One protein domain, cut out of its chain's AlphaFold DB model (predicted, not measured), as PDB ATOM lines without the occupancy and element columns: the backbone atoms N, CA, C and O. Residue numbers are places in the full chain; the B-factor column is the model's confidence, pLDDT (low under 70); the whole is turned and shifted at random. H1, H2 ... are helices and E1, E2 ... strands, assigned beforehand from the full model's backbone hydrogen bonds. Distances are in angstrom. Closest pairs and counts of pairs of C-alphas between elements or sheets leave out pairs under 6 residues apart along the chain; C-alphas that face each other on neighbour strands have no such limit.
ATOM      1  N   LEU A   4      97.998 143.271 146.624       82.38
ATOM      2  CA  LEU A   4      98.831 142.121 146.291       82.38
ATOM      3  C   LEU A   4      97.999 140.851 146.402       82.38
ATOM      4  O   LEU A   4      97.489 140.556 147.481       82.38
ATOM      5  N   ARG A   5      97.938 140.055 145.336       87.44
ATOM      6  CA  ARG A   5      97.618 138.634 145.465       87.44
ATOM      7  C   ARG A   5      98.903 137.840 145.685       87.44
ATOM      8  O   ARG A   5      99.816 137.902 144.861       87.44
ATOM      9  N   ALA A   6      98.942 137.089 146.777       90.62
ATOM     10  CA  ALA A   6     100.037 136.199 147.124       90.62
ATOM     11  C   ALA A   6      99.516 134.780 147.328       90.62
ATOM     12  O   ALA A   6      98.420 134.570 147.850       90.62
ATOM     13  N   GLN A   7     100.313 133.807 146.906       94.31
ATOM     14  CA  GLN A   7      99.970 132.401 147.011       94.31
ATOM     15  C   GLN A   7     101.153 131.645 147.600       94.31
ATOM     16  O   GLN A   7     102.266 131.754 147.096       94.31
ATOM     17  N   VAL A   8     100.914 130.881 148.659       96.44
ATOM     18  CA  VAL A   8     101.880 129.903 149.162       96.44
ATOM     19  C   VAL A   8     101.470 128.561 148.589       96.44
ATOM     20  O   VAL A   8     100.331 128.160 148.808       96.44
ATOM     21  N   ILE A   9     102.361 127.905 147.848       96.31
ATOM     22  CA  ILE A   9     102.119 126.588 147.246       96.31
ATOM     23  C   ILE A   9     103.344 125.714 147.493       96.31
ATOM     24  O   ILE A   9     104.440 126.065 147.054       96.31
ATOM     25  N   GLY A  10     103.173 124.591 148.187       94.81
ATOM     26  CA  GLY A  10     104.251 123.637 148.446       94.81
ATOM     27  C   GLY A  10     105.457 124.262 149.153       94.81
ATOM     28  O   GLY A  10     106.590 123.923 148.835       94.81
ATOM     29  N   GLY A  11     105.224 125.223 150.054       94.25
ATOM     30  CA  GLY A  11     106.290 125.929 150.774       94.25
ATOM     31  C   GLY A  11     106.993 127.044 149.988       94.25
ATOM     32  O   GLY A  11     107.981 127.583 150.479       94.25
ATOM     33  N   HIS A  12     106.497 127.419 148.804       93.81
ATOM     34  CA  HIS A  12     107.041 128.512 147.987       93.81
ATOM     35  C   HIS A  12     106.053 129.665 147.853       93.81
ATOM     36  O   HIS A  12     104.843 129.446 147.748       93.81
ATOM     37  N   LEU A  13     106.565 130.896 147.809       94.38
ATOM     38  CA  LEU A  13     105.754 132.086 147.569       94.38
ATOM     39  C   LEU A  13     105.663 132.377 146.068       94.38
ATOM     40  O   LEU A  13     106.664 132.468 145.364       94.38
ATOM     41  N   TYR A  14     104.440 132.591 145.598       92.94
ATOM     42  CA  TYR A  14     104.121 133.023 144.248       92.94
ATOM     43  C   TYR A  14     103.354 134.334 144.302       92.94
ATOM     44  O   TYR A  14     102.378 134.475 145.044       92.94
ATOM     45  N   ILE A  15     103.776 135.295 143.486       88.88
ATOM     46  CA  ILE A  15     103.110 136.589 143.370       88.88
ATOM     47  C   ILE A  15     102.882 136.927 141.905       88.88
ATOM     48  O   ILE A  15     103.748 136.748 141.053       88.88
ATOM     49  N   THR A  16     101.694 137.424 141.600       78.12
ATOM     50  CA  THR A  16     101.334 137.824 140.234       78.12
ATOM     51  C   THR A  16     101.630 139.295 139.945       78.12
ATOM     52  O   THR A  16     101.908 139.645 138.800       78.12
ATOM     53  N   ASP A  17     101.590 140.154 140.969       72.19
ATOM     54  CA  ASP A  17     101.887 141.583 140.836       72.19
ATOM     55  C   ASP A  17     102.394 142.186 142.162       72.19
ATOM     56  O   ASP A  17     101.635 142.382 143.109       72.19
ATOM     57  N   TYR A  18     103.687 142.508 142.223       66.75
ATOM     58  CA  TYR A  18     104.308 143.225 143.347       66.75
ATOM     59  C   TYR A  18     104.208 144.752 143.231       66.75
ATOM     60  O   TYR A  18     104.431 145.453 144.219       66.75
ATOM     61  N   ARG A  19     103.880 145.304 142.052       65.69
ATOM     62  CA  ARG A  19     103.628 146.748 141.890       65.69
ATOM     63  C   ARG A  19     102.277 147.148 142.449       65.69
ATOM     64  O   ARG A  19     102.120 148.295 142.862       65.69
ATOM     65  N   ALA A  20     101.327 146.214 142.472       60.41
ATOM     66  CA  ALA A  20     100.005 146.411 143.049       60.41
ATOM     67  C   ALA A  20     100.033 146.701 144.559       60.41
ATOM     68  O   ALA A  20      98.985 146.911 145.163       60.41
ATOM     69  N   ILE A  21     101.213 146.781 145.176       61.50
ATOM     70  CA  ILE A  21     101.407 147.428 146.466       61.50
ATOM     71  C   ILE A  21     101.897 148.854 146.236       61.50
ATOM     72  O   ILE A  21     103.091 149.145 146.261       61.50
ATOM     73  N   PHE A  22     100.961 149.769 145.994       53.03
ATOM     74  CA  PHE A  22     101.298 151.176 145.831       53.03
ATOM     75  C   PHE A  22     101.429 151.850 147.197       53.03
ATOM     76  O   PHE A  22     100.464 152.354 147.765       53.03
ATOM     77  N   TYR A  23     102.647 151.867 147.719       52.22
ATOM     78  CA  TYR A  23     103.046 152.796 148.765       52.22
ATOM     79  C   TYR A  23     104.511 153.102 148.519       52.22
ATOM     80  O   TYR A  23     105.366 152.388 149.015       52.22
ATOM     81  N   ASP A  24     104.782 154.116 147.691       55.88
ATOM     82  CA  ASP A  24     106.131 154.494 147.257       55.88
ATOM     83  C   ASP A  24     106.917 153.368 146.550       55.88
ATOM     84  O   ASP A  24     106.845 152.193 146.903       55.88
ATOM     85  N   ARG A  25     107.762 153.696 145.569       60.19
ATOM     86  CA  ARG A  25     108.586 152.642 144.942       60.19
ATOM     87  C   ARG A  25     109.535 151.968 145.939       60.19
ATOM     88  O   ARG A  25     110.053 150.894 145.679       60.19
ATOM     89  N   TYR A  26     109.754 152.595 147.087       63.88
ATOM     90  CA  TYR A  26     110.726 152.134 148.058       63.88
ATOM     91  C   TYR A  26     110.158 151.271 149.205       63.88
ATOM     92  O   TYR A  26     110.957 150.702 149.942       63.88
ATOM     93  N   TYR A  27     108.828 151.136 149.378       69.50
ATOM     94  CA  TYR A  27     108.245 150.293 150.456       69.50
ATOM     95  C   TYR A  27     107.497 149.066 149.967       69.50
ATOM     96  O   TYR A  27     107.150 148.209 150.779       69.50
ATOM     97  N   ALA A  28     107.190 148.989 148.674       69.81
ATOM     98  CA  ALA A  28     106.367 147.909 148.150       69.81
ATOM     99  C   ALA A  28     106.905 146.512 148.536       69.81
ATOM    100  O   ALA A  28     106.099 145.697 148.993       69.81
ATOM    101  N   PRO A  29     108.233 146.249 148.515       79.25
ATOM    102  CA  PRO A  29     108.765 144.972 148.986       79.25
ATOM    103  C   PRO A  29     108.478 144.670 150.465       79.25
ATOM    104  O   PRO A  29     108.087 143.550 150.786       79.25
ATOM    105  N   SER A  30     108.534 145.663 151.361       81.62
ATOM    106  CA  SER A  30     108.276 145.507 152.807       81.62
ATOM    107  C   SER A  30     106.884 144.974 153.160       81.62
ATOM    108  O   SER A  30     106.666 144.520 154.278       81.62
ATOM    109  N   ARG A  31     105.919 145.017 152.237       81.56
ATOM    110  CA  ARG A  31     104.581 144.435 152.442       81.56
ATOM    111  C   ARG A  31     104.516 142.952 152.051       81.56
ATOM    112  O   ARG A  31     103.596 142.265 152.490       81.56
ATOM    113  N   VAL A  32     105.490 142.466 151.274       86.81
ATOM    114  CA  VAL A  32     105.644 141.058 150.861       86.81
ATOM    115  C   VAL A  32     106.587 140.299 151.797       86.81
ATOM    116  O   VAL A  32     106.318 139.145 152.121       86.81
ATOM    117  N   LEU A  33     107.643 140.962 152.289       88.75
ATOM    118  CA  LEU A  33     108.615 140.399 153.239       88.75
ATOM    119  C   LEU A  33     107.999 139.679 154.458       88.75
ATOM    120  O   LEU A  33     108.549 138.640 154.829       88.75
ATOM    121  N   PRO A  34     106.855 140.118 155.040       90.50
ATOM    122  CA  PRO A  34     106.122 139.339 156.034       90.50
ATOM    123  C   PRO A  34     105.937 137.865 155.671       90.50
ATOM    124  O   PRO A  34     106.154 137.002 156.517       90.50
ATOM    125  N   LEU A  35     105.555 137.559 154.426       92.06
ATOM    126  CA  LEU A  35     105.321 136.184 153.981       92.06
ATOM    127  C   LEU A  35     106.618 135.399 153.831       92.06
ATOM    128  O   LEU A  35     106.658 134.254 154.266       92.06
ATOM    129  N   LEU A  36     107.663 136.004 153.264       92.44
ATOM    130  CA  LEU A  36     108.960 135.341 153.099       92.44
ATOM    131  C   LEU A  36     109.580 134.978 154.450       92.44
ATOM    132  O   LEU A  36     109.935 133.824 154.672       92.44
ATOM    133  N   GLU A  37     109.631 135.925 155.391       93.81
ATOM    134  CA  GLU A  37     110.173 135.649 156.726       93.81
ATOM    135  C   GLU A  37     109.301 134.636 157.487       93.81
ATOM    136  O   GLU A  37     109.829 133.774 158.194       93.81
ATOM    137  N   THR A  38     107.972 134.691 157.322       95.50
ATOM    138  CA  THR A  38     107.066 133.700 157.928       95.50
ATOM    139  C   THR A  38     107.310 132.306 157.351       95.50
ATOM    140  O   THR A  38     107.420 131.359 158.122       95.50
ATOM    141  N   LEU A  39     107.444 132.164 156.028       95.50
ATOM    142  CA  LEU A  39     107.748 130.889 155.368       95.50
ATOM    143  C   LEU A  39     109.083 130.311 155.826       95.50
ATOM    144  O   LEU A  39     109.150 129.137 156.180       95.50
ATOM    145  N   ARG A  40     110.120 131.147 155.910       93.19
ATOM    146  CA  ARG A  40     111.454 130.741 156.364       93.19
ATOM    147  C   ARG A  40     111.448 130.197 157.798       93.19
ATOM    148  O   ARG A  40     112.144 129.236 158.103       93.19
ATOM    149  N   ARG A  41     110.660 130.801 158.695       94.62
ATOM    150  CA  ARG A  41     110.536 130.368 160.104       94.62
ATOM    151  C   ARG A  41     109.512 129.256 160.317       94.62
ATOM    152  O   ARG A  41     109.568 128.547 161.321       94.62
ATOM    153  N   HIS A  42     108.573 129.106 159.392       96.12
ATOM    154  CA  HIS A  42     107.486 128.140 159.453       96.12
ATOM    155  C   HIS A  42     107.350 127.416 158.102       96.12
ATOM    156  O   HIS A  42     106.355 127.613 157.406       96.12
ATOM    157  N   PRO A  43     108.306 126.536 157.741       92.44
ATOM    158  CA  PRO A  43     108.346 125.895 156.419       92.44
ATOM    159  C   PRO A  43     107.118 125.017 156.128       92.44
ATOM    160  O   PRO A  43     106.738 124.833 154.979       92.44
ATOM    161  N   ASN A  44     106.433 124.547 157.176       93.50
ATOM    162  CA  ASN A  44     105.199 123.759 157.082       93.50
ATOM    163  C   ASN A  44     103.934 124.637 157.010       93.50
ATOM    164  O   ASN A  44     102.888 124.278 157.563       93.50
ATOM    165  N   LEU A  45     104.028 125.840 156.437       96.00
ATOM    166  CA  LEU A  45     102.844 126.653 156.172       96.00
ATOM    167  C   LEU A  45     101.953 125.944 155.141       96.00
ATOM    168  O   LEU A  45     102.464 125.443 154.143       96.00
ATOM    169  N   PRO A  46     100.629 125.888 155.370       96.81
ATOM    170  CA  PRO A  46      99.721 125.287 154.409       96.81
ATOM    171  C   PRO A  46      99.630 126.140 153.148       96.81
ATOM    172  O   PRO A  46      99.840 127.357 153.190       96.81
ATOM    173  N   ASP A  47      99.218 125.503 152.056       97.62
ATOM    174  CA  ASP A  47      98.899 126.216 150.830       97.62
ATOM    175  C   ASP A  47      97.794 127.245 151.092       97.62
ATOM    176  O   ASP A  47      96.742 126.923 151.657       97.62
ATOM    177  N   VAL A  48      98.027 128.490 150.677       96.44
ATOM    178  CA  VAL A  48      97.086 129.603 150.853       96.44
ATOM    179  C   VAL A  48      97.048 130.502 149.626       96.44
ATOM    180  O   VAL A  48      98.039 130.654 148.922       96.44
ATOM    181  N   ASP A  49      95.893 131.123 149.380       93.88
ATOM    182  CA  ASP A  49      95.691 132.140 148.337       93.88
ATOM    183  C   ASP A  49      94.992 133.332 148.979       93.88
ATOM    184  O   ASP A  49      93.876 133.207 149.500       93.88
ATOM    185  N   LEU A  50      95.686 134.462 149.023       92.12
ATOM    186  CA  LEU A  50      95.286 135.610 149.818       92.12
ATOM    187  C   LEU A  50      95.499 136.915 149.060       92.12
ATOM    188  O   LEU A  50      96.371 137.037 148.197       92.12
ATOM    189  N   VAL A  51      94.695 137.910 149.425       89.06
ATOM    190  CA  VAL A  51      94.765 139.260 148.872       89.06
ATOM    191  C   VAL A  51      95.030 140.244 150.002       89.06
ATOM    192  O   VAL A  51      94.254 140.329 150.952       89.06
ATOM    193  N   VAL A  52      96.117 141.002 149.889       88.19
ATOM    194  CA  VAL A  52      96.526 142.027 150.854       88.19
ATOM    195  C   VAL A  52      96.255 143.405 150.273       88.19
ATOM    196  O   VAL A  52      96.755 143.745 149.199       88.19
ATOM    197  N   ALA A  53      95.486 144.216 150.986       84.50
ATOM    198  CA  ALA A  53      95.218 145.596 150.638       84.50
ATOM    199  C   ALA A  53      96.460 146.465 150.878       84.50
ATOM    200  O   ALA A  53      97.033 146.488 151.970       84.50
ATOM    201  N   ALA A  54      96.850 147.245 149.873       77.25
ATOM    202  CA  ALA A  54      97.969 148.176 149.970       77.25
ATOM    203  C   ALA A  54      97.502 149.562 150.432       77.25
ATOM    204  O   ALA A  54      97.610 150.555 149.717       77.25
ATOM    205  N   VAL A  55      96.908 149.613 151.619       76.94
ATOM    206  CA  VAL A  55      96.289 150.814 152.191       76.94
ATOM    207  C   VAL A  55      96.559 150.883 153.692       76.94
ATOM    208  O   VAL A  55      96.990 149.908 154.313       76.94
ATOM    209  N   ASP A  56      96.339 152.065 154.253       81.06
ATOM    210  CA  ASP A  56      96.517 152.343 155.679       81.06
ATOM    211  C   ASP A  56      95.307 151.921 156.519       81.06
ATOM    212  O   ASP A  56      95.469 151.470 157.653       81.06
ATOM    213  N   GLU A  57      94.110 152.041 155.945       85.81
ATOM    214  CA  GLU A  57      92.831 151.778 156.604       85.81
ATOM    215  C   GLU A  57      92.162 150.512 156.043       85.81
ATOM    216  O   GLU A  57      92.258 150.266 154.834       85.81
ATOM    217  N   PRO A  58      91.421 149.750 156.868       89.19
ATOM    218  CA  PRO A  58      90.602 148.636 156.394       89.19
ATOM    219  C   PRO A  58      89.510 149.111 155.422       89.19
ATOM    220  O   PRO A  58      89.127 150.284 155.397       89.19
ATOM    221  N   ARG A  59      89.005 148.207 154.575       84.56
ATOM    222  CA  ARG A  59      88.203 148.584 153.396       84.56
ATOM    223  C   ARG A  59      86.793 148.024 153.387       84.56
ATOM    224  O   ARG A  59      85.888 148.694 152.884       84.56
ATOM    225  N   ILE A  60      86.579 146.832 153.919       83.88
ATOM    226  CA  ILE A  60      85.301 146.134 153.831       83.88
ATOM    227  C   ILE A  60      84.459 146.488 155.054       83.88
ATOM    228  O   ILE A  60      84.543 145.828 156.080       83.88
ATOM    229  N   LYS A  61      83.644 147.540 154.968       82.88
ATOM    230  CA  LYS A  61      82.804 148.004 156.088       82.88
ATOM    231  C   LYS A  61      81.691 147.004 156.433       82.88
ATOM    232  O   LYS A  61      80.997 146.535 155.536       82.88
ATOM    233  N   THR A  62      81.477 146.742 157.725       74.94
ATOM    234  CA  THR A  62      80.370 145.904 158.234       74.94
ATOM    235  C   THR A  62      79.039 146.647 158.254       74.94
ATOM    236  O   THR A  62      77.996 146.059 157.984       74.94
ATOM    237  N   PHE A  63      79.071 147.952 158.533       68.19
ATOM    238  CA  PHE A  63      77.902 148.823 158.478       68.19
ATOM    239  C   PHE A  63      77.925 149.626 157.190       68.19
ATOM    240  O   PHE A  63      78.747 150.525 156.995       68.19
ATOM    241  N   VAL A  64      76.997 149.295 156.305       66.06
ATOM    242  CA  VAL A  64      76.828 149.955 155.020       66.06
ATOM    243  C   VAL A  64      75.372 150.358 154.865       66.06
ATOM    244  O   VAL A  64      74.462 149.628 155.248       66.06
ATOM    245  N   THR A  65      75.126 151.545 154.312       67.00
ATOM    246  CA  THR A  65      73.760 151.919 153.933       67.00
ATOM    247  C   THR A  65      73.252 150.946 152.862       67.00
ATOM    248  O   THR A  65      74.073 150.437 152.091       67.00
ATOM    249  N   PRO A  66      71.932 150.726 152.716       66.50
ATOM    250  CA  PRO A  66      71.395 149.876 151.648       66.50
ATOM    251  C   PRO A  66      71.929 150.251 150.255       66.50
ATOM    252  O   PRO A  66      72.262 149.386 149.449       66.50
ATOM    253  N   LYS A  67      72.125 151.554 150.004       69.25
ATOM    254  CA  LYS A  67      72.741 152.085 148.777       69.25
ATOM    255  C   LYS A  67      74.201 151.654 148.607       69.25
ATOM    256  O   LYS A  67      74.618 151.342 147.494       69.25
ATOM    257  N   TYR A  68      74.994 151.670 149.677       65.75
ATOM    258  CA  TYR A  68      76.391 151.244 149.621       65.75
ATOM    259  C   TYR A  68      76.511 149.718 149.531       65.75
ATOM    260  O   TYR A  68      77.333 149.238 148.760       65.75
ATOM    261  N   TRP A  69      75.649 148.964 150.222       67.38
ATOM    262  CA  TRP A  69      75.569 147.507 150.092       67.38
ATOM    263  C   TRP A  69      75.195 147.081 148.673       67.38
ATOM    264  O   TRP A  69      75.905 146.293 148.066       67.38
ATOM    265  N   SER A  70      74.151 147.683 148.093       64.62
ATOM    266  CA  SER A  70      73.743 147.423 146.707       64.62
ATOM    267  C   SER A  70      74.880 147.696 145.716       64.62
ATOM    268  O   SER A  70      75.130 146.884 144.829       64.62
ATOM    269  N   ARG A  71      75.637 148.788 145.905       67.00
ATOM    270  CA  ARG A  71      76.844 149.074 145.113       67.00
ATOM    271  C   ARG A  71      77.958 148.050 145.335       67.00
ATOM    272  O   ARG A  71      78.635 147.702 144.374       67.00
ATOM    273  N   LEU A  72      78.161 147.589 146.569       63.19
ATOM    274  CA  LEU A  72      79.184 146.603 146.913       63.19
ATOM    275  C   LEU A  72      78.863 145.237 146.293       63.19
ATOM    276  O   LEU A  72      79.706 144.693 145.589       63.19
ATOM    277  N   CYS A  73      77.642 144.727 146.465       63.19
ATOM    278  CA  CYS A  73      77.190 143.481 145.842       63.19
ATOM    279  C   CYS A  73      77.158 143.585 144.310       63.19
ATOM    280  O   CYS A  73      77.521 142.640 143.625       63.19
ATOM    281  N   ALA A  74      76.800 144.744 143.743       63.22
ATOM    282  CA  ALA A  74      76.900 144.956 142.296       63.22
ATOM    283  C   ALA A  74      78.357 144.949 141.793       63.22
ATOM    284  O   ALA A  74      78.613 144.529 140.666       63.22
ATOM    285  N   ALA A  75      79.311 145.414 142.609       58.50
ATOM    286  CA  ALA A  75      80.737 145.404 142.286       58.50
ATOM    287  C   ALA A  75      81.390 144.024 142.483       58.50
ATOM    288  O   ALA A  75      82.328 143.692 141.760       58.50
ATOM    289  N   TYR A  76      80.879 143.225 143.420       55.44
ATOM    290  CA  TYR A  76      81.321 141.862 143.714       55.44
ATOM    291  C   TYR A  76      80.128 140.900 143.658       55.44
ATOM    292  O   TYR A  76      79.742 140.351 144.683       55.44
ATOM    293  N   PRO A  77      79.527 140.672 142.475       50.22
ATOM    294  CA  PRO A  77      78.340 139.825 142.381       50.22
ATOM    295  C   PRO A  77      78.657 138.341 142.613       50.22
ATOM    296  O   PRO A  77      77.735 137.535 142.623       50.22
ATOM    297  N   GLY A  78      79.955 137.980 142.664       44.97
ATOM    298  CA  GLY A  78      80.561 136.636 142.760       44.97
ATOM    299  C   GLY A  78      80.021 135.564 141.820       44.97
ATOM    300  O   GLY A  78      80.515 134.442 141.791       44.97
ATOM    301  N   THR A  79      79.045 135.897 140.990       45.81
ATOM    302  CA  THR A  79      78.744 135.182 139.782       45.81
ATOM    303  C   THR A  79      79.861 135.553 138.820       45.81
ATOM    304  O   THR A  79      79.900 136.666 138.283       45.81
ATOM    305  N   ALA A  80      80.721 134.589 138.494       42.53
ATOM    306  CA  ALA A  80      80.957 134.398 137.074       42.53
ATOM    307  C   ALA A  80      79.558 134.426 136.450       42.53
ATOM    308  O   ALA A  80      78.755 133.540 136.748       42.53
ATOM    309  N   ARG A  81      79.193 135.496 135.725       39.47
ATOM    310  CA  ARG A  81      77.970 135.447 134.921       39.47
ATOM    311  C   ARG A  81      78.061 134.121 134.175       39.47
ATOM    312  O   ARG A  81      79.082 133.910 133.509       39.47
ATOM    313  N   PRO A  82      77.088 133.214 134.309       40.19
ATOM    314  CA  PRO A  82      77.093 132.032 133.484       40.19
ATOM    315  C   PRO A  82      77.062 132.550 132.047       40.19
ATOM    316  O   PRO A  82      76.091 133.174 131.633       40.19
ATOM    317  N   LYS A  83      78.144 132.360 131.285       41.44
ATOM    318  CA  LYS A  83      78.050 132.479 129.824       41.44
ATOM    319  C   LYS A  83      77.157 131.369 129.251       41.44
ATOM    320  O   LYS A  83      76.771 131.454 128.096       41.44
ATOM    321  N   ALA A  84      76.818 130.358 130.053       46.12
ATOM    322  CA  ALA A  84      75.941 129.257 129.696       46.12
ATOM    323  C   ALA A  84      74.701 129.243 130.598       46.12
ATOM    324  O   ALA A  84      74.814 129.302 131.824       46.12
ATOM    325  N   ALA A  85      73.519 129.147 129.992       38.09
ATOM    326  CA  ALA A  85      72.276 128.895 130.708       38.09
ATOM    327  C   ALA A  85      72.413 127.603 131.542       38.09
ATOM    328  O   ALA A  85      72.733 126.555 130.989       38.09
ATOM    329  N   GLY A  86      72.210 127.688 132.864       49.41
ATOM    330  CA  GLY A  86      72.145 126.514 133.752       49.41
ATOM    331  C   GLY A  86      73.123 126.454 134.936       49.41
ATOM    332  O   GLY A  86      73.041 125.508 135.713       49.41
ATOM    333  N   ALA A  87      74.026 127.422 135.139       50.06
ATOM    334  CA  ALA A  87      74.891 127.394 136.328       50.06
ATOM    335  C   ALA A  87      74.140 127.850 137.596       50.06
ATOM    336  O   ALA A  87      73.521 128.915 137.626       50.06
ATOM    337  N   THR A  88      74.217 127.045 138.657       46.03
ATOM    338  CA  THR A  88      73.591 127.317 139.956       46.03
ATOM    339  C   THR A  88      74.284 128.468 140.691       46.03
ATOM    340  O   THR A  88      75.513 128.549 140.767       46.03
ATOM    341  N   ARG A  89      73.482 129.386 141.245       46.91
ATOM    342  CA  ARG A  89      73.952 130.519 142.054       46.91
ATOM    343  C   ARG A  89      74.562 129.996 143.355       46.91
ATOM    344  O   ARG A  89      73.880 129.331 144.131       46.91
ATOM    345  N   ARG A  90      75.834 130.307 143.604       49.69
ATOM    346  CA  ARG A  90      76.487 130.044 144.892       49.69
ATOM    347  C   ARG A  90      76.041 131.106 145.914       49.69
ATOM    348  O   ARG A  90      76.235 132.282 145.636       49.69
ATOM    349  N   PRO A  91      75.449 130.752 147.067       45.81
ATOM    350  CA  PRO A  91      74.991 131.734 148.062       45.81
ATOM    351  C   PRO A  91      76.119 132.591 148.668       45.81
ATOM    352  O   PRO A  91      75.882 133.707 149.112       45.81
ATOM    353  N   ASP A  92      77.353 132.081 148.675       48.84
ATOM    354  CA  ASP A  92      78.575 132.754 149.136       48.84
ATOM    355  C   ASP A  92      79.219 133.670 148.077       48.84
ATOM    356  O   ASP A  92      80.202 134.346 148.367       48.84
ATOM    357  N   ALA A  93      78.653 133.732 146.869       50.59
ATOM    358  CA  ALA A  93      79.089 134.625 145.798       50.59
ATOM    359  C   ALA A  93      78.781 136.110 146.076       50.59
ATOM    360  O   ALA A  93      79.445 136.987 145.541       50.59
ATOM    361  N   ASP A  94      77.805 136.416 146.929       52.56
ATOM    362  CA  ASP A  94      77.358 137.799 147.145       52.56
ATOM    363  C   ASP A  94      78.194 138.561 148.203       52.56
ATOM    364  O   ASP A  94      77.915 139.728 148.495       52.56
ATOM    365  N   LEU A  95      79.208 137.916 148.801       63.31
ATOM    366  CA  LEU A  95      80.063 138.496 149.843       63.31
ATOM    367  C   LEU A  95      81.409 138.980 149.278       63.31
ATOM    368  O   LEU A  95      81.998 138.318 148.419       63.31
ATOM    369  N   PRO A  96      81.942 140.113 149.774       69.50
ATOM    370  CA  PRO A  96      83.263 140.579 149.375       69.50
ATOM    371  C   PRO A  96      84.326 139.527 149.745       69.50
ATOM    372  O   PRO A  96      84.235 138.921 150.818       69.50
ATOM    373  N   PRO A  97      85.337 139.294 148.884       74.62
ATOM    374  CA  PRO A  97      86.384 138.321 149.168       74.62
ATOM    375  C   PRO A  97      87.166 138.711 150.432       74.62
ATOM    376  O   PRO A  97      87.256 139.903 150.750       74.62
ATOM    377  N   PRO A  98      87.760 137.734 151.144       87.75
ATOM    378  CA  PRO A  98      88.614 138.031 152.285       87.75
ATOM    379  C   PRO A  98      89.770 138.936 151.848       87.75
ATOM    380  O   PRO A  98      90.472 138.651 150.877       87.75
ATOM    381  N   LEU A  99      89.950 140.031 152.581       89.81
ATOM    382  CA  LEU A  99      90.975 141.034 152.328       89.81
ATOM    383  C   LEU A  99      91.792 141.232 153.598       89.81
ATOM    384  O   LEU A  99      91.227 141.422 154.671       89.81
ATOM    385  N   PHE A 100      93.111 141.183 153.472       92.81
ATOM    386  CA  PHE A 100      94.035 141.417 154.576       92.81
ATOM    387  C   PHE A 100      94.482 142.881 154.584       92.81
ATOM    388  O   PHE A 100      94.888 143.396 153.545       92.81
ATOM    389  N   SER A 101      94.450 143.542 155.737       91.06
ATOM    390  CA  SER A 101      94.797 144.959 155.896       91.06
ATOM    391  C   SER A 101      95.672 145.167 157.131       91.06
ATOM    392  O   SER A 101      95.493 144.507 158.153       91.06
ATOM    393  N   SER A 102      96.630 146.100 157.062       90.25
ATOM    394  CA  SER A 102      97.573 146.341 158.172       90.25
ATOM    395  C   SER A 102      96.917 146.888 159.436       90.25
ATOM    396  O   SER A 102      97.476 146.770 160.524       90.25
ATOM    397  N   THR A 103      95.724 147.461 159.303       92.56
ATOM    398  CA  THR A 103      94.886 147.826 160.437       92.56
ATOM    399  C   THR A 103      93.488 147.243 160.275       92.56
ATOM    400  O   THR A 103      93.001 147.056 159.159       92.56
ATOM    401  N   ILE A 104      92.848 146.945 161.403       92.50
ATOM    402  CA  ILE A 104      91.501 146.377 161.477       92.50
ATOM    403  C   ILE A 104      90.656 147.119 162.515       92.50
ATOM    404  O   ILE A 104      91.166 147.825 163.391       92.50
ATOM    405  N   SER A 105      89.336 146.968 162.425       90.50
ATOM    406  CA  SER A 105      88.417 147.436 163.462       90.50
ATOM    407  C   SER A 105      87.120 146.637 163.451       90.50
ATOM    408  O   SER A 105      86.786 145.993 162.463       90.50
ATOM    409  N   ARG A 106      86.329 146.740 164.527       87.75
ATOM    410  CA  ARG A 106      84.996 146.107 164.633       87.75
ATOM    411  C   ARG A 106      83.999 146.550 163.549       87.75
ATOM    412  O   ARG A 106      82.932 145.963 163.406       87.75
ATOM    413  N   HIS A 107      84.313 147.633 162.841       87.50
ATOM    414  CA  HIS A 107      83.480 148.194 161.782       87.50
ATOM    415  C   HIS A 107      83.872 147.682 160.388       87.50
ATOM    416  O   HIS A 107      83.316 148.161 159.400       87.50
ATOM    417  N   HIS A 108      84.816 146.737 160.302       88.94
ATOM    418  CA  HIS A 108      85.303 146.172 159.049       88.94
ATOM    419  C   HIS A 108      85.435 144.642 159.115       88.94
ATOM    420  O   HIS A 108      85.524 144.068 160.197       88.94
ATOM    421  N   LEU A 109      85.417 143.996 157.947       88.56
ATOM    422  CA  LEU A 109      85.587 142.550 157.754       88.56
ATOM    423  C   LEU A 109      87.022 142.164 157.361       88.56
ATOM    424  O   LEU A 109      87.306 140.981 157.188       88.56
ATOM    425  N   ASP A 110      87.906 143.146 157.184       91.88
ATOM    426  CA  ASP A 110      89.308 142.914 156.852       91.88
ATOM    427  C   ASP A 110      90.001 142.054 157.921       91.88
ATOM    428  O   ASP A 110      89.809 142.234 159.125       91.88
ATOM    429  N   LEU A 111      90.844 141.133 157.461       94.19
ATOM    430  CA  LEU A 111      91.710 140.317 158.302       94.19
ATOM    431  C   LEU A 111      93.009 141.079 158.609       94.19
ATOM    432  O   LEU A 111      93.471 141.859 157.775       94.19
ATOM    433  N   PRO A 112      93.629 140.873 159.783       93.75
ATOM    434  CA  PRO A 112      94.861 141.572 160.134       93.75
ATOM    435  C   PRO A 112      96.019 141.180 159.212       93.75
ATOM    436  O   PRO A 112      96.182 140.015 158.871       93.75
ATOM    437  N   TRP A 113      96.870 142.139 158.865       92.75
ATOM    438  CA  TRP A 113      98.146 141.924 158.182       92.75
ATOM    439  C   TRP A 113      99.270 142.629 158.936       92.75
ATOM    440  O   TRP A 113      99.028 143.611 159.640       92.75
ATOM    441  N   LEU A 114     100.512 142.177 158.762       91.81
ATOM    442  CA  LEU A 114     101.656 142.909 159.300       91.81
ATOM    443  C   LEU A 114     101.859 144.217 158.539       91.81
ATOM    444  O   LEU A 114     101.819 144.285 157.311       91.81
ATOM    445  N   ASP A 115     102.073 145.283 159.287       88.56
ATOM    446  CA  ASP A 115     102.419 146.577 158.731       88.56
ATOM    447  C   ASP A 115     103.829 146.555 158.106       88.56
ATOM    448  O   ASP A 115     104.706 145.792 158.514       88.56
ATOM    449  N   PHE A 116     104.061 147.402 157.100       85.38
ATOM    450  CA  PHE A 116     105.342 147.451 156.385       85.38
ATOM    451  C   PHE A 116     106.529 147.804 157.295       85.38
ATOM    452  O   PHE A 116     107.661 147.423 157.006       85.38
ATOM    453  N   SER A 117     106.291 148.522 158.394       87.75
ATOM    454  CA  SER A 117     107.335 148.974 159.313       87.75
ATOM    455  C   SER A 117     107.963 147.860 160.148       87.75
ATOM    456  O   SER A 117     109.061 148.051 160.673       87.75
ATOM    457  N   PHE A 118     107.362 146.666 160.186       91.38
ATOM    458  CA  PHE A 118     108.044 145.478 160.704       91.38
ATOM    459  C   PHE A 118     109.244 145.060 159.833       91.38
ATOM    460  O   PHE A 118     110.247 144.577 160.361       91.38
ATOM    461  N   PHE A 119     109.183 145.314 158.523       89.06
ATOM    462  CA  PHE A 119     110.138 144.827 157.518       89.06
ATOM    463  C   PHE A 119     110.691 145.957 156.637       89.06
ATOM    464  O   PHE A 119     110.802 145.812 155.418       89.06
ATOM    465  N   THR A 331      91.603 124.220 146.358       92.06
ATOM    466  CA  THR A 331      93.047 123.982 146.410       92.06
ATOM    467  C   THR A 331      93.762 125.145 145.723       92.06
ATOM    468  O   THR A 331      93.539 125.347 144.522       92.06
ATOM    469  N   PRO A 332      94.595 125.920 146.438       94.69
ATOM    470  CA  PRO A 332      95.402 126.965 145.826       94.69
ATOM    471  C   PRO A 332      96.286 126.395 144.715       94.69
ATOM    472  O   PRO A 332      96.789 125.277 144.803       94.69
ATOM    473  N   ARG A 333      96.464 127.161 143.640       93.00
ATOM    474  CA  ARG A 333      97.400 126.847 142.554       93.00
ATOM    475  C   ARG A 333      98.053 128.136 142.107       93.00
ATOM    476  O   ARG A 333      97.348 129.138 141.984       93.00
ATOM    477  N   ALA A 334      99.355 128.094 141.832       91.19
ATOM    478  CA  ALA A 334     100.074 129.248 141.310       91.19
ATOM    479  C   ALA A 334      99.335 129.822 140.090       91.19
ATOM    480  O   ALA A 334      98.981 129.097 139.154       91.19
ATOM    481  N   GLY A 335      99.045 131.121 140.142       87.38
ATOM    482  CA  GLY A 335      98.399 131.837 139.056       87.38
ATOM    483  C   GLY A 335      99.251 131.792 137.791       87.38
ATOM    484  O   GLY A 335     100.483 131.769 137.848       87.38
ATOM    485  N   LYS A 336      98.593 131.814 136.630       85.44
ATOM    486  CA  LYS A 336      99.288 132.039 135.361       85.44
ATOM    487  C   LYS A 336     100.042 133.373 135.433       85.44
ATOM    488  O   LYS A 336      99.541 134.326 136.022       85.44
ATOM    489  N   GLY A 337     101.274 133.403 134.929       84.19
ATOM    490  CA  GLY A 337     102.145 134.580 135.006       84.19
ATOM    491  C   GLY A 337     102.669 134.936 136.408       84.19
ATOM    492  O   GLY A 337     103.364 135.945 136.542       84.19
ATOM    493  N   ALA A 338     102.383 134.145 137.450       88.75
ATOM    494  CA  ALA A 338     102.967 134.362 138.769       88.75
ATOM    495  C   ALA A 338     104.478 134.099 138.750       88.75
ATOM    496  O   ALA A 338     104.948 133.122 138.163       88.75
ATOM    497  N   VAL A 339     105.237 134.957 139.426       88.81
ATOM    498  CA  VAL A 339     106.662 134.743 139.675       88.81
ATOM    499  C   VAL A 339     106.845 134.073 141.029       88.81
ATOM    500  O   VAL A 339     106.139 134.394 141.987       88.81
ATOM    501  N   ARG A 340     107.781 133.127 141.096       91.00
ATOM    502  CA  ARG A 340     108.209 132.512 142.351       91.00
ATOM    503  C   ARG A 340     109.202 133.446 143.035       91.00
ATOM    504  O   ARG A 340     110.085 133.977 142.362       91.00
ATOM    505  N   ILE A 341     109.043 133.625 144.339       90.38
ATOM    506  CA  ILE A 341     109.914 134.422 145.198       90.38
ATOM    507  C   ILE A 341     110.337 133.524 146.352       90.38
ATOM    508  O   ILE A 341     109.498 133.170 147.175       90.38
ATOM    509  N   ASP A 342     111.613 133.174 146.440       89.88
ATOM    510  CA  ASP A 342     112.127 132.411 147.576       89.88
ATOM    511  C   ASP A 342     113.038 133.249 148.467       89.88
ATOM    512  O   ASP A 342     113.222 132.878 149.618       89.88
ATOM    513  N   CYS A 343     113.565 134.380 147.997       89.06
ATOM    514  CA  CYS A 343     114.463 135.239 148.774       89.06
ATOM    515  C   CYS A 343     114.046 136.720 148.721       89.06
ATOM    516  O   CYS A 343     113.324 137.156 147.822       89.06
ATOM    517  N   GLU A 344     114.540 137.530 149.665       88.81
ATOM    518  CA  GLU A 344     114.364 138.992 149.615       88.81
ATOM    519  C   GLU A 344     114.990 139.571 148.331       88.81
ATOM    520  O   GLU A 344     114.382 140.406 147.658       88.81
ATOM    521  N   ASP A 345     116.158 139.064 147.929       87.81
ATOM    522  CA  ASP A 345     116.835 139.469 146.697       87.81
ATOM    523  C   ASP A 345     116.021 139.144 145.431       87.81
ATOM    524  O   ASP A 345     116.013 139.956 144.504       87.81
ATOM    525  N   ASP A 346     115.274 138.030 145.392       88.31
ATOM    526  CA  ASP A 346     114.356 137.741 144.279       88.31
ATOM    527  C   ASP A 346     113.345 138.873 144.142       88.31
ATOM    528  O   ASP A 346     113.176 139.447 143.065       88.31
ATOM    529  N   LEU A 347     112.702 139.237 145.254       86.81
ATOM    530  CA  LEU A 347     111.701 140.292 145.287       86.81
ATOM    531  C   LEU A 347     112.277 141.624 144.804       86.81
ATOM    532  O   LEU A 347     111.634 142.290 143.995       86.81
ATOM    533  N   TRP A 348     113.486 141.996 145.234       85.44
ATOM    534  CA  TRP A 348     114.150 143.212 144.757       85.44
ATOM    535  C   TRP A 348     114.490 143.152 143.266       85.44
ATOM    536  O   TRP A 348     114.288 144.147 142.571       85.44
ATOM    537  N   ARG A 349     114.940 142.007 142.736       84.00
ATOM    538  CA  ARG A 349     115.226 141.824 141.298       84.00
ATOM    539  C   ARG A 349     113.969 141.857 140.443       84.00
ATOM    540  O   ARG A 349     113.987 142.422 139.353       84.00
ATOM    541  N   HIS A 350     112.878 141.285 140.942       82.69
ATOM    542  CA  HIS A 350     111.563 141.416 140.339       82.69
ATOM    543  C   HIS A 350     111.125 142.888 140.371       82.69
ATOM    544  O   HIS A 350     110.736 143.435 139.344       82.69
ATOM    545  N   TYR A 351     111.231 143.558 141.519       80.25
ATOM    546  CA  TYR A 351     110.730 144.917 141.733       80.25
ATOM    547  C   TYR A 351     111.509 146.015 140.996       80.25
ATOM    548  O   TYR A 351     110.932 147.023 140.575       80.25
ATOM    549  N   ALA A 352     112.821 145.850 140.860       77.88
ATOM    550  CA  ALA A 352     113.693 146.860 140.293       77.88
ATOM    551  C   ALA A 352     113.507 146.983 138.776       77.88
ATOM    552  O   ALA A 352     113.632 146.017 138.029       77.88
ATOM    553  N   ARG A 353     113.271 148.214 138.312       74.12
ATOM    554  CA  ARG A 353     113.298 148.541 136.875       74.12
ATOM    555  C   ARG A 353     114.722 148.722 136.359       74.12
ATOM    556  O   ARG A 353     114.993 148.481 135.193       74.12
ATOM    557  N   GLU A 354     115.622 149.149 137.240       74.88
ATOM    558  CA  GLU A 354     116.983 149.549 136.901       74.88
ATOM    559  C   GLU A 354     117.982 148.839 137.818       74.88
ATOM    560  O   GLU A 354     117.754 148.681 139.021       74.88
ATOM    561  N   THR A 355     119.116 148.424 137.257       77.38
ATOM    562  CA  THR A 355     120.118 147.606 137.955       77.38
ATOM    563  C   THR A 355     120.744 148.334 139.144       77.38
ATOM    564  O   THR A 355     120.995 147.721 140.180       77.38
ATOM    565  N   TRP A 356     120.974 149.647 139.030       80.62
ATOM    566  CA  TRP A 356     121.528 150.442 140.130       80.62
ATOM    567  C   TRP A 356     120.562 150.515 141.320       80.62
ATOM    568  O   TRP A 356     121.005 150.433 142.463       80.62
ATOM    569  N   PHE A 357     119.249 150.598 141.064       79.75
ATOM    570  CA  PHE A 357     118.235 150.593 142.115       79.75
ATOM    571  C   PHE A 357     118.238 149.250 142.841       79.75
ATOM    572  O   PHE A 357     118.239 149.227 144.066       79.75
ATOM    573  N   ALA A 358     118.299 148.137 142.098       80.25
ATOM    574  CA  ALA A 358     118.396 146.807 142.696       80.25
ATOM    575  C   ALA A 358     119.609 146.712 143.636       80.25
ATOM    576  O   ALA A 358     119.448 146.378 144.805       80.25
ATOM    577  N   ARG A 359     120.808 147.092 143.166       83.25
ATOM    578  CA  ARG A 359     122.064 147.039 143.948       83.25
ATOM    579  C   ARG A 359     121.990 147.786 145.286       83.25
ATOM    580  O   ARG A 359     122.631 147.379 146.258       83.25
ATOM    581  N   HIS A 360     121.182 148.844 145.368       83.44
ATOM    582  CA  HIS A 360     120.966 149.571 146.621       83.44
ATOM    583  C   HIS A 360     120.287 148.719 147.699       83.44
ATOM    584  O   HIS A 360     120.512 148.953 148.878       83.44
ATOM    585  N   TYR A 361     119.497 147.710 147.329       82.44
ATOM    586  CA  TYR A 361     118.741 146.891 148.281       82.44
ATOM    587  C   TYR A 361     119.210 145.441 148.376       82.44
ATOM    588  O   TYR A 361     119.033 144.842 149.431       82.44
ATOM    589  N   LEU A 362     119.839 144.902 147.326       84.81
ATOM    590  CA  LEU A 362     120.316 143.518 147.312       84.81
ATOM    591  C   LEU A 362     121.290 143.251 148.459       84.81
ATOM    592  O   LEU A 362     122.241 144.011 148.673       84.81
ATOM    593  N   THR A 363     121.025 142.172 149.186       82.12
ATOM    594  CA  THR A 363     121.909 141.636 150.225       82.12
ATOM    595  C   THR A 363     123.037 140.813 149.618       82.12
ATOM    596  O   THR A 363     124.130 140.805 150.170       82.12
ATOM    597  N   GLU A 364     122.797 140.215 148.445       82.56
ATOM    598  CA  GLU A 364     123.741 139.357 147.728       82.56
ATOM    599  C   GLU A 364     124.212 138.170 148.585       82.56
ATOM    600  O   GLU A 364     125.369 137.762 148.529       82.56
ATOM    601  N   ASP A 365     123.286 137.601 149.363       83.00
ATOM    602  CA  ASP A 365     123.474 136.370 150.125       83.00
ATOM    603  C   ASP A 365     122.186 135.521 150.177       83.00
ATOM    604  O   ASP A 365     121.103 135.954 149.779       83.00
ATOM    605  N   ASN A 366     122.304 134.285 150.678       83.56
ATOM    606  CA  ASN A 366     121.182 133.346 150.811       83.56
ATOM    607  C   ASN A 366     120.484 133.398 152.184       83.56
ATOM    608  O   ASN A 366     119.603 132.583 152.458       83.56
ATOM    609  N   SER A 367     120.865 134.313 153.081       84.38
ATOM    610  CA  SER A 367     120.374 134.343 154.470       84.38
ATOM    611  C   SER A 367     118.876 134.650 154.575       84.38
ATOM    612  O   SER A 367     118.230 134.320 155.574       84.38
ATOM    613  N   THR A 368     118.320 135.270 153.533       87.25
ATOM    614  CA  THR A 368     116.907 135.649 153.429       87.25
ATOM    615  C   THR A 368     116.061 134.636 152.659       87.25
ATOM    616  O   THR A 368     114.849 134.824 152.543       87.25
ATOM    617  N   CYS A 369     116.671 133.568 152.141       89.06
ATOM    618  CA  CYS A 369     115.973 132.565 151.355       89.06
ATOM    619  C   CYS A 369     115.124 131.640 152.236       89.06
ATOM    620  O   CYS A 369     115.555 131.203 153.304       89.06
ATOM    621  N   VAL A 370     113.919 131.314 151.770       91.12
ATOM    622  CA  VAL A 370     113.031 130.315 152.379       91.12
ATOM    623  C   VAL A 370     113.662 128.925 152.275       91.12
ATOM    624  O   VAL A 370     113.645 128.174 153.245       91.12
ATOM    625  N   HIS A 371     114.265 128.626 151.121       87.19
ATOM    626  CA  HIS A 371     114.979 127.380 150.837       87.19
ATOM    627  C   HIS A 371     116.377 127.727 150.322       87.19
ATOM    628  O   HIS A 371     116.576 127.786 149.108       87.19
ATOM    629  N   PRO A 372     117.330 128.066 151.211       82.81
ATOM    630  CA  PRO A 372     118.678 128.394 150.773       82.81
ATOM    631  C   PRO A 372     119.301 127.180 150.066       82.81
ATOM    632  O   PRO A 372     119.093 126.046 150.503       82.81
ATOM    633  N   PRO A 373     120.058 127.390 148.978       77.12
ATOM    634  CA  PRO A 373     120.769 126.310 148.316       77.12
ATOM    635  C   PRO A 373     121.812 125.711 149.264       77.12
ATOM    636  O   PRO A 373     122.394 126.417 150.094       77.12
ATOM    637  N   GLU A 374     122.071 124.415 149.105       78.38
ATOM    638  CA  GLU A 374     123.111 123.723 149.864       78.38
ATOM    639  C   GLU A 374     124.476 124.414 149.691       78.38
ATOM    640  O   GLU A 374     124.764 124.918 148.601       78.38
ATOM    641  N   PRO A 375     125.360 124.406 150.707       76.19
ATOM    642  CA  PRO A 375     126.667 125.063 150.627       76.19
ATOM    643  C   PRO A 375     127.525 124.643 149.423       76.19
ATOM    644  O   PRO A 375     128.360 125.416 148.960       76.19
ATOM    645  N   SER A 376     127.326 123.426 148.910       77.00
ATOM    646  CA  SER A 376     128.036 122.873 147.750       77.00
ATOM    647  C   SER A 376     127.354 123.143 146.403       77.00
ATOM    648  O   SER A 376     127.842 122.678 145.373       77.00
ATOM    649  N   ALA A 377     126.204 123.819 146.382       76.62
ATOM    650  CA  ALA A 377     125.462 124.076 145.158       76.62
ATOM    651  C   ALA A 377     126.149 125.154 144.309       76.62
ATOM    652  O   ALA A 377     126.485 126.239 144.788       76.62
ATOM    653  N   THR A 378     126.300 124.883 143.013       70.12
ATOM    654  CA  THR A 378     126.768 125.883 142.051       70.12
ATOM    655  C   THR A 378     125.709 126.968 141.881       70.12
ATOM    656  O   THR A 378     124.576 126.693 141.483       70.12
ATOM    657  N   LEU A 379     126.081 128.213 142.162       68.19
ATOM    658  CA  LEU A 379     125.198 129.366 142.024       68.19
ATOM    659  C   LEU A 379     125.227 129.908 140.592       68.19
ATOM    660  O   LEU A 379     126.291 130.028 139.989       68.19
ATOM    661  N   GLY A 380     124.053 130.246 140.055       63.22
ATOM    662  CA  GLY A 380     123.896 130.801 138.709       63.22
ATOM    663  C   GLY A 380     123.539 132.295 138.708       63.22
ATOM    664  O   GLY A 380     122.986 132.795 139.692       63.22
ATOM    665  N   PRO A 381     123.816 133.028 137.613       57.50
ATOM    666  CA  PRO A 381     123.366 134.407 137.439       57.50
ATOM    667  C   PRO A 381     121.833 134.550 137.549       57.50
ATOM    668  O   PRO A 381     121.110 133.694 137.039       57.50
ATOM    669  N   PRO A 382     121.327 135.645 138.153       54.81
ATOM    670  CA  PRO A 382     122.074 136.827 138.597       54.81
ATOM    671  C   PRO A 382     122.670 136.737 140.022       54.81
ATOM    672  O   PRO A 382     123.048 137.774 140.565       54.81
ATOM    673  N   GLY A 383     122.782 135.540 140.612       57.16
ATOM    674  CA  GLY A 383     123.458 135.274 141.892       57.16
ATOM    675  C   GLY A 383     122.560 134.632 142.963       57.16
ATOM    676  O   GLY A 383     121.340 134.726 142.877       57.16
ATOM    677  N   TRP A 384     123.211 133.982 143.941       60.56
ATOM    678  CA  TRP A 384     122.730 133.399 145.214       60.56
ATOM    679  C   TRP A 384     121.286 132.857 145.244       60.56
ATOM    680  O   TRP A 384     120.353 133.572 145.586       60.56
ATOM    681  N   GLY A 385     121.128 131.567 144.912       61.41
ATOM    682  CA  GLY A 385     120.144 130.631 145.484       61.41
ATOM    683  C   GLY A 385     118.643 130.853 145.305       61.41
ATOM    684  O   GLY A 385     117.879 129.937 145.598       61.41
ATOM    685  N   GLY A 386     118.223 132.029 144.849       72.94
ATOM    686  CA  GLY A 386     116.823 132.408 144.708       72.94
ATOM    687  C   GLY A 386     116.145 131.877 143.450       72.94
ATOM    688  O   GLY A 386     116.761 131.289 142.557       72.94
ATOM    689  N   SER A 387     114.834 132.084 143.371       81.69
ATOM    690  CA  SER A 387     113.983 131.628 142.270       81.69
ATOM    691  C   SER A 387     113.861 132.629 141.115       81.69
ATOM    692  O   SER A 387     113.057 132.407 140.202       81.69
ATOM    693  N   TYR A 388     114.614 133.733 141.125       85.75
ATOM    694  CA  TYR A 388     114.547 134.754 140.081       85.75
ATOM    695  C   TYR A 388     115.004 134.230 138.709       85.75
ATOM    696  O   TYR A 388     116.169 133.916 138.481       85.75
ATOM    697  N   ARG A 389     114.080 134.221 137.740       83.62
ATOM    698  CA  ARG A 389     114.312 133.747 136.359       83.62
ATOM    699  C   ARG A 389     114.363 134.869 135.316       83.62
ATOM    700  O   ARG A 389     113.840 134.712 134.218       83.62
ATOM    701  N   GLY A 390     114.929 136.024 135.663       81.88
ATOM    702  CA  GLY A 390     115.120 137.121 134.700       81.88
ATOM    703  C   GLY A 390     113.864 137.936 134.375       81.88
ATOM    704  O   GLY A 390     113.891 138.748 133.456       81.88
ATOM    705  N   SER A 391     112.761 137.749 135.107       81.75
ATOM    706  CA  SER A 391     111.518 138.457 134.794       81.75
ATOM    707  C   SER A 391     111.635 139.965 135.042       81.75
ATOM    708  O   SER A 391     112.410 140.388 135.907       81.75
ATOM    709  N   LYS A 392     110.783 140.758 134.391       78.88
ATOM    710  CA  LYS A 392     110.757 142.219 134.542       78.88
ATOM    711  C   LYS A 392     109.484 142.756 135.187       78.88
ATOM    712  O   LYS A 392     108.420 142.142 135.145       78.88
TER     713      LYS A 392
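Overview. This is residues 4 to 119 and 331 to 392 of the 439 residues of a protein of Chrysochromulina tobinii (UniProt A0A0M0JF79). With little regular structure, a twisted sheet has H2 over one face and H6 at its E4 edge; H3 and H4 lie far beyond E3. Seven named helices and four strands, mixed in class, hold 65 of 178 printed residues; the antiparallel sheet runs E3 E1 E2 E4. It is only just compact, close to loose, radius of gyration of the C-alphas 18.9 A, spanning 60 by 37 by 32 A.

Along the chain. In order come E1, residues 4-9, from C-alpha 4 at (98.831, 142.121, 146.291); E2, 12-15; H1, 24-27; H2, 33-41; E3, 48-53, 16.1 A long; H3, 66-75; H4, 91-94; H5, 116-119; E4, 339-341; H6, 344-351; and H7, 355-361, which ends with C-alpha 361 at (118.741, 146.891, 148.281).

Arrangement. Within hydrogen-bond range are N 7 and O 14, 2.9 A, in the hairpin E1 and E2, and every O i to N i+4 pair of H2, H3 and H6. H2 is on the sheet, over E2, its height 9.5 A; H6 only grazes it.

Size, cuts and confidence. Residues 120-330 are cut out, with 29.2 A between C-alphas 119 and 331; pLDDT is under 70 at 18-28, 63-96 and 379-385.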